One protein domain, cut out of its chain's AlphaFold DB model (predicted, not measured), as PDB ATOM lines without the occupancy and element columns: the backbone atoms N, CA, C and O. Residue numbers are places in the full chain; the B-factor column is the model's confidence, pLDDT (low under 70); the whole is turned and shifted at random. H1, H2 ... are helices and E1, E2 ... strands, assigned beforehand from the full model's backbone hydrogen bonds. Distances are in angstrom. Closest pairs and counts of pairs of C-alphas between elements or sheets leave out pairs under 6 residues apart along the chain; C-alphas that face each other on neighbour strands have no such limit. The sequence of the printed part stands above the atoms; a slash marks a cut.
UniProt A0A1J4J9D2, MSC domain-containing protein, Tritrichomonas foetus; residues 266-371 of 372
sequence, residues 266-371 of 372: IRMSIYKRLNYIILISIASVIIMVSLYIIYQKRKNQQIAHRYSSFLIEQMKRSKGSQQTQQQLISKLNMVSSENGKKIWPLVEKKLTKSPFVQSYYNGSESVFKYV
ATOM      1  N   ILE A 266      72.614 -22.364  37.775       80.75
ATOM      2  CA  ILE A 266      71.552 -21.381  37.527       80.75
ATOM      3  C   ILE A 266      70.325 -21.698  38.373       80.75
ATOM      4  O   ILE A 266      69.865 -20.831  39.111       80.75
ATOM      5  N   ARG A 267      69.812 -22.931  38.300       85.19
ATOM      6  CA  ARG A 267      68.598 -23.343  39.013       85.19
ATOM      7  C   ARG A 267      68.733 -23.088  40.513       85.19
ATOM      8  O   ARG A 267      67.869 -22.454  41.111       85.19
ATOM      9  N   MET A 268      69.852 -23.496  41.103       83.25
ATOM     10  CA  MET A 268      70.130 -23.299  42.524       83.25
ATOM     11  C   MET A 268      70.300 -21.812  42.881       83.25
ATOM     12  O   MET A 268      69.794 -21.366  43.910       83.25
ATOM     13  N   SER A 269      70.946 -21.019  42.017       81.38
ATOM     14  CA  SER A 269      71.077 -19.568  42.207       81.38
ATOM     15  C   SER A 269      69.729 -18.843  42.128       81.38
ATOM     16  O   SER A 269      69.483 -17.941  42.930       81.38
ATOM     17  N   ILE A 270      68.849 -19.243  41.203       79.81
ATOM     18  CA  ILE A 270      67.486 -18.706  41.086       79.81
ATOM     19  C   ILE A 270      66.700 -19.038  42.349       79.81
ATOM     20  O   ILE A 270      66.157 -18.124  42.958       79.81
ATOM     21  N   TYR A 271      66.699 -20.297  42.800       82.62
ATOM     22  CA  TYR A 271      65.997 -20.675  44.029       82.62
ATOM     23  C   TYR A 271      66.504 -19.899  45.247       82.62
ATOM     24  O   TYR A 271      65.704 -19.366  46.009       82.62
ATOM     25  N   LYS A 272      67.826 -19.753  45.399       84.25
ATOM     26  CA  LYS A 272      68.419 -19.016  46.525       84.25
ATOM     27  C   LYS A 272      68.073 -17.522  46.511       84.25
ATOM     28  O   LYS A 272      68.069 -16.887  47.561       84.25
ATOM     29  N   ARG A 273      67.812 -16.943  45.335       84.44
ATOM     30  CA  ARG A 273      67.557 -15.502  45.158       84.44
ATOM     31  C   ARG A 273      66.137 -15.181  44.687       84.44
ATOM     32  O   ARG A 273      65.883 -14.046  44.290       84.44
ATOM     33  N   LEU A 274      65.212 -16.136  44.760       83.06
ATOM     34  CA  LEU A 274      63.856 -16.005  44.221       83.06
ATOM     35  C   LEU A 274      63.109 -14.808  44.832       83.06
ATOM     36  O   LEU A 274      62.493 -14.029  44.108       83.06
ATOM     37  N   ASN A 275      63.284 -14.577  46.136       81.75
ATOM     38  CA  ASN A 275      62.706 -13.428  46.839       81.75
ATOM     39  C   ASN A 275      63.175 -12.081  46.264       81.75
ATOM     40  O   ASN A 275      62.370 -11.168  46.105       81.75
ATOM     41  N   TYR A 276      64.456 -11.958  45.895       79.94
ATOM     42  CA  TYR A 276      64.981 -10.734  45.278       79.94
ATOM     43  C   TYR A 276      64.399 -10.508  43.882       79.94
ATOM     44  O   TYR A 276      64.066  -9.376  43.540       79.94
ATOM     45  N   ILE A 277      64.242 -11.571  43.087       72.94
ATOM     46  CA  ILE A 277      63.651 -11.483  41.741       72.94
ATOM     47  C   ILE A 277      62.197 -11.002  41.832       72.94
ATOM     48  O   ILE A 277      61.797 -10.103  41.088       72.94
ATOM     49  N   ILE A 278      61.421 -11.550  42.774       82.00
ATOM     50  CA  ILE A 278      60.035 -11.130  43.023       82.00
ATOM     51  C   ILE A 278      59.991  -9.659  43.453       82.00
ATOM     52  O   ILE A 278      59.220  -8.882  42.891       82.00
ATOM     53  N   LEU A 279      60.852  -9.250  44.388       78.88
ATOM     54  CA  LEU A 279      60.900  -7.874  44.885       78.88
ATOM     55  C   LEU A 279      61.242  -6.875  43.771       78.88
ATOM     56  O   LEU A 279      60.559  -5.862  43.628       78.88
ATOM     57  N   ILE A 280      62.245  -7.178  42.941       78.38
ATOM     58  CA  ILE A 280      62.620  -6.347  41.786       78.38
ATOM     59  C   ILE A 280      61.461  -6.255  40.786       78.38
ATOM     60  O   ILE A 280      61.169  -5.169  40.283       78.38
ATOM     61  N   SER A 281      60.765  -7.364  40.529       74.50
ATOM     62  CA  SER A 281      59.616  -7.391  39.618       74.50
ATOM     63  C   SER A 281      58.485  -6.493  40.128       74.50
ATOM     64  O   SER A 281      58.013  -5.628  39.392       74.50
ATOM     65  N   ILE A 282      58.118  -6.609  41.407       85.38
ATOM     66  CA  ILE A 282      57.099  -5.757  42.037       85.38
ATOM     67  C   ILE A 282      57.520  -4.282  41.993       85.38
ATOM     68  O   ILE A 282      56.739  -3.430  41.570       85.38
ATOM     69  N   ALA A 283      58.767  -3.974  42.358       84.00
ATOM     70  CA  ALA A 283      59.293  -2.613  42.318       84.00
ATOM     71  C   ALA A 283      59.238  -2.017  40.901       84.00
ATOM     72  O   ALA A 283      58.831  -0.869  40.731       84.00
ATOM     73  N   SER A 284      59.573  -2.804  39.872       79.69
ATOM     74  CA  SER A 284      59.517  -2.357  38.476       79.69
ATOM     75  C   SER A 284      58.093  -2.003  38.032       79.69
ATOM     76  O   SER A 284      57.885  -0.963  37.404       79.69
ATOM     77  N   VAL A 285      57.094  -2.799  38.432       83.38
ATOM     78  CA  VAL A 285      55.678  -2.530  38.143       83.38
ATOM     79  C   VAL A 285      55.221  -1.255  38.852       83.38
ATOM     80  O   VAL A 285      54.601  -0.398  38.223       83.38
ATOM     81  N   ILE A 286      55.581  -1.074  40.127       88.12
ATOM     82  CA  ILE A 286      55.252   0.138  40.896       88.12
ATOM     83  C   ILE A 286      55.853   1.384  40.235       88.12
ATOM     84  O   ILE A 286      55.165   2.398  40.092       88.12
ATOM     85  N   ILE A 287      57.113   1.314  39.796       85.94
ATOM     86  CA  ILE A 287      57.785   2.419  39.101       85.94
ATOM     87  C   ILE A 287      57.057   2.742  37.793       85.94
ATOM     88  O   ILE A 287      56.742   3.905  37.547       85.94
ATOM     89  N   MET A 288      56.721   1.734  36.984       82.50
ATOM     90  CA  MET A 288      56.006   1.928  35.719       82.50
ATOM     91  C   MET A 288      54.623   2.558  35.916       82.50
ATOM     92  O   MET A 288      54.281   3.521  35.227       82.50
ATOM     93  N   VAL A 289      53.848   2.077  36.893       88.06
ATOM     94  CA  VAL A 289      52.539   2.652  37.242       88.06
ATOM     95  C   VAL A 289      52.694   4.095  37.729       88.06
ATOM     96  O   VAL A 289      51.952   4.977  37.295       88.06
ATOM     97  N   SER A 290      53.693   4.372  38.567       87.44
ATOM     98  CA  SER A 290      53.966   5.721  39.076       87.44
ATOM     99  C   SER A 290      54.338   6.690  37.952       87.44
ATOM    100  O   SER A 290      53.788   7.790  37.870       87.44
ATOM    101  N   LEU A 291      55.222   6.272  37.040       87.19
ATOM    102  CA  LEU A 291      55.598   7.053  35.861       87.19
ATOM    103  C   LEU A 291      54.394   7.309  34.951       87.19
ATOM    104  O   LEU A 291      54.215   8.435  34.483       87.19
ATOM    105  N   TYR A 292      53.534   6.309  34.755       88.19
ATOM    106  CA  TYR A 292      52.301   6.452  33.985       88.19
ATOM    107  C   TYR A 292      51.331   7.461  34.622       88.19
ATOM    108  O   TYR A 292      50.819   8.346  33.930       88.19
ATOM    109  N   ILE A 293      51.127   7.402  35.942       92.75
ATOM    110  CA  ILE A 293      50.292   8.364  36.681       92.75
ATOM    111  C   ILE A 293      50.866   9.783  36.562       92.75
ATOM    112  O   ILE A 293      50.124  10.731  36.291       92.75
ATOM    113  N   ILE A 294      52.184   9.951  36.721       89.56
ATOM    114  CA  ILE A 294      52.859  11.251  36.575       89.56
ATOM    115  C   ILE A 294      52.695  11.787  35.149       89.56
ATOM    116  O   ILE A 294      52.373  12.965  34.968       89.56
ATOM    117  N   TYR A 295      52.886  10.935  34.142       88.62
ATOM    118  CA  TYR A 295      52.705  11.288  32.739       88.62
ATOM    119  C   TYR A 295      51.273  11.758  32.460       88.62
ATOM    120  O   TYR A 295      51.082  12.855  31.931       88.62
ATOM    121  N   GLN A 296      50.268  10.994  32.899       87.25
ATOM    122  CA  GLN A 296      48.861  11.371  32.755       87.25
ATOM    123  C   GLN A 296      48.549  12.686  33.474       87.25
ATOM    124  O   GLN A 296      47.901  13.565  32.909       87.25
ATOM    125  N   LYS A 297      49.073  12.886  34.690       90.75
ATOM    126  CA  LYS A 297      48.902  14.139  35.438       90.75
ATOM    127  C   LYS A 297      49.482  15.337  34.682       90.75
ATOM    128  O   LYS A 297      48.812  16.364  34.589       90.75
ATOM    129  N   ARG A 298      50.688  15.215  34.113       90.00
ATOM    130  CA  ARG A 298      51.320  16.280  33.310       90.00
ATOM    131  C   ARG A 298      50.545  16.566  32.027       90.00
ATOM    132  O   ARG A 298      50.269  17.728  31.740       90.00
ATOM    133  N   LYS A 299      50.138  15.523  31.297       88.62
ATOM    134  CA  LYS A 299      49.308  15.653  30.091       88.62
ATOM    135  C   LYS A 299      47.997  16.381  30.407       88.62
ATOM    136  O   LYS A 299      47.669  17.372  29.759       88.62
ATOM    137  N   ASN A 300      47.301  15.961  31.463       89.31
ATOM    138  CA  ASN A 300      46.052  16.576  31.913       89.31
ATOM    139  C   ASN A 300      46.239  18.042  32.333       89.31
ATOM    140  O   ASN A 300      45.385  18.873  32.037       89.31
ATOM    141  N   GLN A 301      47.360  18.391  32.974       91.31
ATOM    142  CA  GLN A 301      47.685  19.782  33.309       91.31
ATOM    143  C   GLN A 301      47.924  20.648  32.066       91.31
ATOM    144  O   GLN A 301      47.443  21.780  32.023       91.31
ATOM    145  N   GLN A 302      48.630  20.133  31.056       91.94
ATOM    146  CA  GLN A 302      48.850  20.846  29.792       91.94
ATOM    147  C   GLN A 302      47.536  21.070  29.038       91.94
ATOM    148  O   GLN A 302      47.269  22.180  28.581       91.94
ATOM    149  N   ILE A 303      46.692  20.037  28.970       90.88
ATOM    150  CA  ILE A 303      45.343  20.099  28.398       90.88
ATOM    151  C   ILE A 303      44.501  21.159  29.120       90.88
ATOM    152  O   ILE A 303      43.968  22.070  28.484       90.88
ATOM    153  N   ALA A 304      44.442  21.093  30.454       93.25
ATOM    154  CA  ALA A 304      43.698  22.045  31.270       93.25
ATOM    155  C   ALA A 304      44.196  23.478  31.067       93.25
ATOM    156  O   ALA A 304      43.390  24.390  30.906       93.25
ATOM    157  N   HIS A 305      45.516  23.689  31.037       93.25
ATOM    158  CA  HIS A 305      46.115  25.002  30.807       93.25
ATOM    159  C   HIS A 305      45.753  25.560  29.428       93.25
ATOM    160  O   HIS A 305      45.313  26.703  29.325       93.25
ATOM    161  N   ARG A 306      45.917  24.762  28.365       93.12
ATOM    162  CA  ARG A 306      45.635  25.186  26.988       93.12
ATOM    163  C   ARG A 306      44.177  25.609  26.822       93.12
ATOM    164  O   ARG A 306      43.916  26.694  26.310       93.12
ATOM    165  N   TYR A 307      43.240  24.783  27.285       95.44
ATOM    166  CA  TYR A 307      41.818  25.067  27.109       95.44
ATOM    167  C   TYR A 307      41.286  26.137  28.069       95.44
ATOM    168  O   TYR A 307      40.487  26.967  27.648       95.44
ATOM    169  N   SER A 308      41.759  26.193  29.320       95.31
ATOM    170  CA  SER A 308      41.395  27.297  30.224       95.31
ATOM    171  C   SER A 308      41.887  28.644  29.695       95.31
ATOM    172  O   SER A 308      41.113  29.593  29.681       95.31
ATOM    173  N   SER A 309      43.117  28.719  29.173       94.69
ATOM    174  CA  SER A 309      43.649  29.947  28.562       94.69
ATOM    175  C   SER A 309      42.796  30.399  27.375       94.69
ATOM    176  O   SER A 309      42.443  31.571  27.283       94.69
ATOM    177  N   PHE A 310      42.396  29.456  26.511       96.00
ATOM    178  CA  PHE A 310      41.488  29.729  25.397       96.00
ATOM    179  C   PHE A 310      40.137  30.290  25.873       96.00
ATOM    180  O   PHE A 310      39.670  31.300  25.347       96.00
ATOM    181  N   LEU A 311      39.518  29.681  26.891       96.38
ATOM    182  CA  LEU A 311      38.237  30.153  27.425       96.38
ATOM    183  C   LEU A 311      38.354  31.521  28.113       96.38
ATOM    184  O   LEU A 311      37.475  32.362  27.934       96.38
ATOM    185  N   ILE A 312      39.438  31.774  28.852       96.19
ATOM    186  CA  ILE A 312      39.708  33.079  29.476       96.19
ATOM    187  C   ILE A 312      39.802  34.167  28.408       96.19
ATOM    188  O   ILE A 312      39.174  35.216  28.541       96.19
ATOM    189  N   GLU A 313      40.534  33.913  27.323       95.44
ATOM    190  CA  GLU A 313      40.661  34.866  26.223       95.44
ATOM    191  C   GLU A 313      39.308  35.141  25.546       95.44
ATOM    192  O   GLU A 313      38.988  36.288  25.237       95.44
ATOM    193  N   GLN A 314      38.472  34.114  25.377       94.00
ATOM    194  CA  GLN A 314      37.113  34.263  24.851       94.00
ATOM    195  C   GLN A 314      36.212  35.095  25.777       94.00
ATOM    196  O   GLN A 314      35.520  35.992  25.299       94.00
ATOM    197  N   MET A 315      36.243  34.849  27.091       94.75
ATOM    198  CA  MET A 315      35.486  35.642  28.073       94.75
ATOM    199  C   MET A 315      35.977  37.098  28.141       94.75
ATOM    200  O   MET A 315      35.180  38.027  28.286       94.75
ATOM    201  N   LYS A 316      37.286  37.319  27.974       94.94
ATOM    202  CA  LYS A 316      37.872  38.660  27.863       94.94
ATOM    203  C   LYS A 316      37.374  39.385  26.611       94.94
ATOM    204  O   LYS A 316      36.970  40.543  26.688       94.94
ATOM    205  N   ARG A 317      37.354  38.703  25.456       93.75
ATOM    206  CA  ARG A 317      36.832  39.251  24.187       93.75
ATOM    207  C   ARG A 317      35.340  39.568  24.261       93.75
ATOM    208  O   ARG A 317      34.913  40.548  23.659       93.75
ATOM    209  N   SER A 318      34.568  38.809  25.038       92.56
ATOM    210  CA  SER A 318      33.150  39.089  25.297       92.56
ATOM    211  C   SER A 318      32.919  40.150  26.384       92.56
ATOM    212  O   SER A 318      31.828  40.220  26.948       92.56
ATOM    213  N   LYS A 319      33.933  40.978  26.689       92.06
ATOM    214  CA  LYS A 319      33.883  42.089  27.657       92.06
ATOM    215  C   LYS A 319      33.396  41.666  29.052       92.06
ATOM    216  O   LYS A 319      32.742  42.440  29.743       92.06
ATOM    217  N   GLY A 320      33.694  40.433  29.467       88.56
ATOM    218  CA  GLY A 320      33.252  39.909  30.760       88.56
ATOM    219  C   GLY A 320      31.752  39.607  30.831       88.56
ATOM    220  O   GLY A 320      31.175  39.641  31.915       88.56
ATOM    221  N   SER A 321      31.100  39.304  29.705       93.62
ATOM    222  CA  SER A 321      29.755  38.717  29.728       93.62
ATOM    223  C   SER A 321      29.758  37.409  30.533       93.62
ATOM    224  O   SER A 321      30.668  36.591  30.375       93.62
ATOM    225  N   GLN A 322      28.731  37.188  31.351       95.00
ATOM    226  CA  GLN A 322      28.546  35.926  32.070       95.00
ATOM    227  C   GLN A 322      28.353  34.780  31.068       95.00
ATOM    228  O   GLN A 322      27.622  34.932  30.090       95.00
ATOM    229  N   GLN A 323      29.041  33.658  31.281       96.00
ATOM    230  CA  GLN A 323      28.907  32.456  30.461       96.00
ATOM    231  C   GLN A 323      28.622  31.257  31.350       96.00
ATOM    232  O   GLN A 323      29.285  31.051  32.369       96.00
ATOM    233  N   THR A 324      27.629  30.468  30.961       96.81
ATOM    234  CA  THR A 324      27.242  29.284  31.718       96.81
ATOM    235  C   THR A 324      28.169  28.108  31.414       96.81
ATOM    236  O   THR A 324      28.829  28.064  30.369       96.81
ATOM    237  N   GLN A 325      28.232  27.131  32.319       95.62
ATOM    238  CA  GLN A 325      29.017  25.910  32.134       95.62
ATOM    239  C   GLN A 325      28.715  25.229  30.792       95.62
ATOM    240  O   GLN A 325      29.642  24.841  30.079       95.62
ATOM    241  N   GLN A 326      27.443  25.117  30.401       95.69
ATOM    242  CA  GLN A 326      27.071  24.485  29.132       95.69
ATOM    243  C   GLN A 326      27.592  25.259  27.915       95.69
ATOM    244  O   GLN A 326      28.091  24.649  26.965       95.69
ATOM    245  N   GLN A 327      27.553  26.595  27.962       95.94
ATOM    246  CA  GLN A 327      28.101  27.457  26.910       95.94
ATOM    247  C   GLN A 327      29.628  27.346  26.805       95.94
ATOM    248  O   GLN A 327      30.189  27.420  25.713       95.94
ATOM    249  N   LEU A 328      30.326  27.162  27.926       95.88
ATOM    250  CA  LEU A 328      31.773  26.956  27.918       95.88
ATOM    251  C   LEU A 328      32.150  25.550  27.439       95.88
ATOM    252  O   LEU A 328      33.103  25.412  26.673       95.88
ATOM    253  N   ILE A 329      31.391  24.518  27.822       95.81
ATOM    254  CA  ILE A 329      31.579  23.144  27.332       95.81
ATOM    255  C   ILE A 329      31.345  23.070  25.820       95.81
ATOM    256  O   ILE A 329      32.128  22.424  25.122       95.81
ATOM    257  N   SER A 330      30.316  23.740  25.289       95.00
ATOM    258  CA  SER A 330      30.061  23.763  23.843       95.00
ATOM    259  C   SER A 330      31.209  24.430  23.079       95.00
ATOM    260  O   SER A 330      31.691  23.869  22.098       95.00
ATOM    261  N   LYS A 331      31.747  25.547  23.588       94.00
ATOM    262  CA  LYS A 331      32.962  26.183  23.044       94.00
ATOM    263  C   LYS A 331      34.197  25.288  23.146       94.00
ATOM    264  O   LYS A 331      35.038  25.312  22.253       94.00
ATOM    265  N   LEU A 332      34.311  24.487  24.205       93.31
ATOM    266  CA  LEU A 332      35.396  23.516  24.358       93.31
ATOM    267  C   LEU A 332      35.314  22.419  23.289       93.31
ATOM    268  O   LEU A 332      36.331  22.088  22.685       93.31
ATOM    269  N   ASN A 333      34.111  21.900  23.020       93.31
ATOM    270  CA  ASN A 333      33.860  20.894  21.980       93.31
ATOM    271  C   ASN A 333      34.213  21.393  20.571       93.31
ATOM    272  O   ASN A 333      34.568  20.588  19.721       93.31
ATOM    273  N   MET A 334      34.152  22.705  20.320       91.06
ATOM    274  CA  MET A 334      34.542  23.283  19.026       91.06
ATOM    275  C   MET A 334      36.057  23.255  18.776       91.06
ATOM    276  O   MET A 334      36.485  23.343  17.630       91.06
ATOM    277  N   VAL A 335      36.876  23.172  19.831       89.00
ATOM    278  CA  VAL A 335      38.347  23.295  19.740       89.00
ATOM    279  C   VAL A 335      39.073  22.029  20.199       89.00
ATOM    280  O   VAL A 335      40.239  21.820  19.865       89.00
ATOM    281  N   SER A 336      38.400  21.173  20.963       88.12
ATOM    282  CA  SER A 336      38.943  19.921  21.471       88.12
ATOM    283  C   SER A 336      38.584  18.746  20.569       88.12
ATOM    284  O   SER A 336      37.428  18.554  20.216       88.12
ATOM    285  N   SER A 337      39.572  17.898  20.271       84.31
ATOM    286  CA  SER A 337      39.353  16.594  19.629       84.31
ATOM    287  C   SER A 337      38.735  15.553  20.572       84.31
ATOM    288  O   SER A 337      38.296  14.497  20.134       84.31
ATOM    289  N   GLU A 338      38.745  15.815  21.881       85.38
ATOM    290  CA  GLU A 338      38.126  14.975  22.907       85.38
ATOM    291  C   GLU A 338      36.814  15.601  23.405       85.38
ATOM    292  O   GLU A 338      36.669  16.825  23.412       85.38
ATOM    293  N   ASN A 339      35.891  14.766  23.899       90.38
ATOM    294  CA  ASN A 339      34.620  15.211  24.476       90.38
ATOM    295  C   ASN A 339      34.855  16.223  25.610       90.38
ATOM    296  O   ASN A 339      35.415  15.893  26.658       90.38
ATOM    297  N   GLY A 340      34.380  17.450  25.422       89.88
ATOM    298  CA  GLY A 340      34.558  18.555  26.351       89.88
ATOM    299  C   GLY A 340      33.962  18.295  27.726       89.88
ATOM    300  O   GLY A 340      34.536  18.756  28.705       89.88
ATOM    301  N   LYS A 341      32.916  17.461  27.848       92.94
ATOM    302  CA  LYS A 341      32.405  17.015  29.159       92.94
ATOM    303  C   LYS A 341      33.450  16.225  29.953       92.94
ATOM    304  O   LYS A 341      33.523  16.365  31.167       92.94
ATOM    305  N   LYS A 342      34.284  15.422  29.280       93.31
ATOM    306  CA  LYS A 342      35.343  14.619  29.916       93.31
ATOM    307  C   LYS A 342      36.504  15.487  30.404       93.31
ATOM    308  O   LYS A 342      37.103  15.195  31.435       93.31
ATOM    309  N   ILE A 343      36.816  16.558  29.674       93.38
ATOM    310  CA  ILE A 343      37.913  17.480  30.003       93.38
ATOM    311  C   ILE A 343      37.463  18.579  30.977       93.38
ATOM    312  O   ILE A 343      38.289  19.133  31.708       93.38
ATOM    313  N   TRP A 344      36.162  18.877  31.015       96.44
ATOM    314  CA  TRP A 344      35.579  19.961  31.801       96.44
ATOM    315  C   TRP A 344      36.054  20.004  33.260       96.44
ATOM    316  O   TRP A 344      36.536  21.063  33.650       96.44
ATOM    317  N   PRO A 345      36.076  18.901  34.040       96.44
ATOM    318  CA  PRO A 345      36.509  18.960  35.441       96.44
ATOM    319  C   PRO A 345      37.946  19.479  35.618       96.44
ATOM    320  O   PRO A 345      38.276  20.138  36.604       96.44
ATOM    321  N   LEU A 346      38.827  19.199  34.649       95.56
ATOM    322  CA  LEU A 346      40.213  19.667  34.665       95.56
ATOM    323  C   LEU A 346      40.300  21.166  34.355       95.56
ATOM    324  O   LEU A 346      41.085  21.886  34.975       95.56
ATOM    325  N   VAL A 347      39.506  21.621  33.385       96.12
ATOM    326  CA  VAL A 347      39.462  23.014  32.925       96.12
ATOM    327  C   VAL A 347      38.778  23.897  33.954       96.12
ATOM    328  O   VAL A 347      39.342  24.920  34.328       96.12
ATOM    329  N   GLU A 348      37.636  23.468  34.482       97.19
ATOM    330  CA  GLU A 348      36.903  24.123  35.562       97.19
ATOM    331  C   GLU A 348      37.807  24.356  36.771       97.19
ATOM    332  O   GLU A 348      37.971  25.495  37.195       97.19
ATOM    333  N   LYS A 349      38.509  23.319  37.254       96.44
ATOM    334  CA  LYS A 349      39.471  23.448  38.363       96.44
ATOM    335  C   LYS A 349      40.577  24.474  38.094       96.44
ATOM    336  O   LYS A 349      41.161  25.015  39.033       96.44
ATOM    337  N   LYS A 350      40.940  24.699  36.828       96.12
ATOM    338  CA  LYS A 350      41.950  25.693  36.442       96.12
ATOM    339  C   LYS A 350      41.342  27.092  36.304       96.12
ATOM    340  O   LYS A 350      42.000  28.048  36.703       96.12
ATOM    341  N   LEU A 351      40.113  27.198  35.799       96.50
ATOM    342  CA  LEU A 351      39.350  28.442  35.706       96.50
ATOM    343  C   LEU A 351      39.026  29.001  37.094       96.50
ATOM    344  O   LEU A 351      39.314  30.162  37.337       96.50
ATOM    345  N   THR A 352      38.535  28.179  38.024       96.31
ATOM    346  CA  THR A 352      38.210  28.606  39.401       96.31
ATOM    347  C   THR A 352      39.430  29.067  40.198       96.31
ATOM    348  O   THR A 352      39.307  29.858  41.124       96.31
ATOM    349  N   LYS A 353      40.629  28.589  39.839       96.06
ATOM    350  CA  LYS A 353      41.907  29.030  40.421       96.06
ATOM    351  C   LYS A 353      42.522  30.239  39.718       96.06
ATOM    352  O   LYS A 353      43.570  30.713  40.154       96.06
ATOM    353  N   SER A 354      41.964  30.671  38.592       95.69
ATOM    354  CA  SER A 354      42.500  31.793  37.827       95.69
ATOM    355  C   SER A 354      42.095  33.108  38.495       95.69
ATOM    356  O   SER A 354      40.904  33.305  38.717       95.69
ATOM    357  N   PRO A 355      43.025  34.050  38.737       96.00
ATOM    358  CA  PRO A 355      42.676  35.354  39.307       96.00
ATOM    359  C   PRO A 355      41.802  36.199  38.363       96.00
ATOM    360  O   PRO A 355      41.127  37.117  38.804       96.00
ATOM    361  N   PHE A 356      41.786  35.872  37.067       96.38
ATOM    362  CA  PHE A 356      41.037  36.601  36.036       96.38
ATOM    363  C   PHE A 356      39.606  36.095  35.827       96.38
ATOM    364  O   PHE A 356      38.914  36.558  34.921       96.38
ATOM    365  N   VAL A 357      39.176  35.078  36.579       96.75
ATOM    366  CA  VAL A 357      37.864  34.450  36.402       96.75
ATOM    367  C   VAL A 357      37.148  34.397  37.739       96.75
ATOM    368  O   VAL A 357      37.621  33.774  38.681       96.75
ATOM    369  N   GLN A 358      35.967  35.003  37.792       96.69
ATOM    370  CA  GLN A 358      35.027  34.831  38.888       96.69
ATOM    371  C   GLN A 358      34.028  33.741  38.512       96.69
ATOM    372  O   GLN A 358      33.407  33.795  37.448       96.69
ATOM    373  N   SER A 359      33.873  32.757  39.391       96.62
ATOM    374  CA  SER A 359      32.882  31.690  39.265       96.62
ATOM    375  C   SER A 359      31.894  31.749  40.422       96.62
ATOM    376  O   SER A 359      32.317  31.897  41.568       96.62
ATOM    377  N   TYR A 360      30.605  31.589  40.143       96.12
ATOM    378  CA  TYR A 360      29.559  31.474  41.160       96.12
ATOM    379  C   TYR A 360      28.437  30.553  40.668       96.12
ATOM    380  O   TYR A 360      28.299  30.309  39.470       96.12
ATOM    381  N   TYR A 361      27.643  30.027  41.597       95.56
ATOM    382  CA  TYR A 361      26.496  29.174  41.295       95.56
ATOM    383  C   TYR A 361      25.219  30.016  41.318       95.56
ATOM    384  O   TYR A 361      24.969  30.716  42.296       95.56
ATOM    385  N   ASN A 362      24.425  29.982  40.247       92.88
ATOM    386  CA  ASN A 362      23.211  30.804  40.121       92.88
ATOM    387  C   ASN A 362      21.920  30.086  40.573       92.88
ATOM    388  O   ASN A 362      20.834  30.627  40.382       92.88
ATOM    389  N   GLY A 363      22.025  28.875  41.129       91.81
ATOM    390  CA  GLY A 363      20.889  28.030  41.512       91.81
ATOM    391  C   GLY A 363      20.675  26.828  40.587       91.81
ATOM    392  O   GLY A 363      20.250  25.778  41.066       91.81
ATOM    393  N   SER A 364      21.041  26.934  39.304       90.81
ATOM    394  CA  SER A 364      20.890  25.856  38.315       90.81
ATOM    395  C   SER A 364      22.215  25.360  37.730       90.81
ATOM    396  O   SER A 364      22.357  24.167  37.472       90.81
ATOM    397  N   GLU A 365      23.198  26.240  37.527       94.19
ATOM    398  CA  GLU A 365      24.497  25.875  36.962       94.19
ATOM    399  C   GLU A 365      25.638  26.815  37.390       94.19
ATOM    400  O   GLU A 365      25.432  27.931  37.874       94.19
ATOM    401  N   SER A 366      26.878  26.347  37.210       95.56
ATOM    402  CA  SER A 366      28.076  27.162  37.417       95.56
ATOM    403  C   SER A 366      28.191  28.223  36.319       95.56
ATOM    404  O   SER A 366      28.220  27.907  35.125       95.56
ATOM    405  N   VAL A 367      28.300  29.486  36.727       96.50
ATOM    406  CA  VAL A 367      28.474  30.644  35.843       96.50
ATOM    407  C   VAL A 367      29.872  31.219  36.029       96.50
ATOM    408  O   VAL A 367      30.365  31.343  37.149       96.50
ATOM    409  N   PHE A 368      30.509  31.587  34.919       97.50
ATOM    410  CA  PHE A 368      31.868  32.118  34.883       97.50
ATOM    411  C   PHE A 368      31.886  33.484  34.199       97.50
ATOM    412  O   PHE A 368      31.220  33.705  33.184       97.50
ATOM    413  N   LYS A 369      32.671  34.409  34.751       96.38
ATOM    414  CA  LYS A 369      32.834  35.775  34.248       96.38
ATOM    415  C   LYS A 369      34.299  36.197  34.322       96.38
ATOM    416  O   LYS A 369      34.985  35.889  35.291       96.38
ATOM    417  N   TYR A 370      34.771  36.929  33.313       96.19
ATOM    418  CA  TYR A 370      36.098  37.551  33.347       96.19
ATOM    419  C   TYR A 370      36.102  38.784  34.261       96.19
ATOM    420  O   TYR A 370      35.205  39.626  34.156       96.19
ATOM    421  N   VAL A 371      37.119  38.897  35.116       95.12
ATOM    422  CA  VAL A 371      37.356  40.053  35.996       95.12
ATOM    423  C   VAL A 371      38.669  40.720  35.591       95.12
ATOM    424  O   VAL A 371      39.633  40.030  35.250       95.12
TER     425      VAL A 371
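This is residues 266 to 371 of the 372 residues of the protein "MSC domain-containing protein" of Tritrichomonas foetus (UniProt A0A1J4J9D2). A long arm, residues 266 to 299 of H1, sticks out of a compact head, where H2, H3 and the hairpin E1 E2 pack on the rest of H1. The printed part has 106 residues, mostly helix, with H1 H2 H3 E1 E2 in order. It is extended, radius of gyration of the C-alphas 22.6 A, spans 76 by 26 by 23 A.

E1, residues 357 to 361, and E2, residues 366 to 370, form an antiparallel hairpin; N 358 and O 369, 2.8 A, are within hydrogen-bond range. H1, residues 266 to 317, touches H3, residues 340 to 351, about perpendicular at 77 degrees; closest C-alphas are Ala 304 and Val 347, 4.6 A. H2, residues 325 to 333, touches H3 at a steep tilt of 65 degrees, opposite ways; closest C-alphas are Asn 333 and Gly 340, 5.0 A. O i to N i+4 pairs are within range throughout H2, 46 of 48 in H1, 6 of 8 in H3.

H1, 71.1 A, begins at (71.552, -21.381, 37.527), with a kink of 68 degrees near residue 273. E2 ends at (36.098, 37.551, 33.347).

The printed part has no cut, no long link and no residue under pLDDT 70.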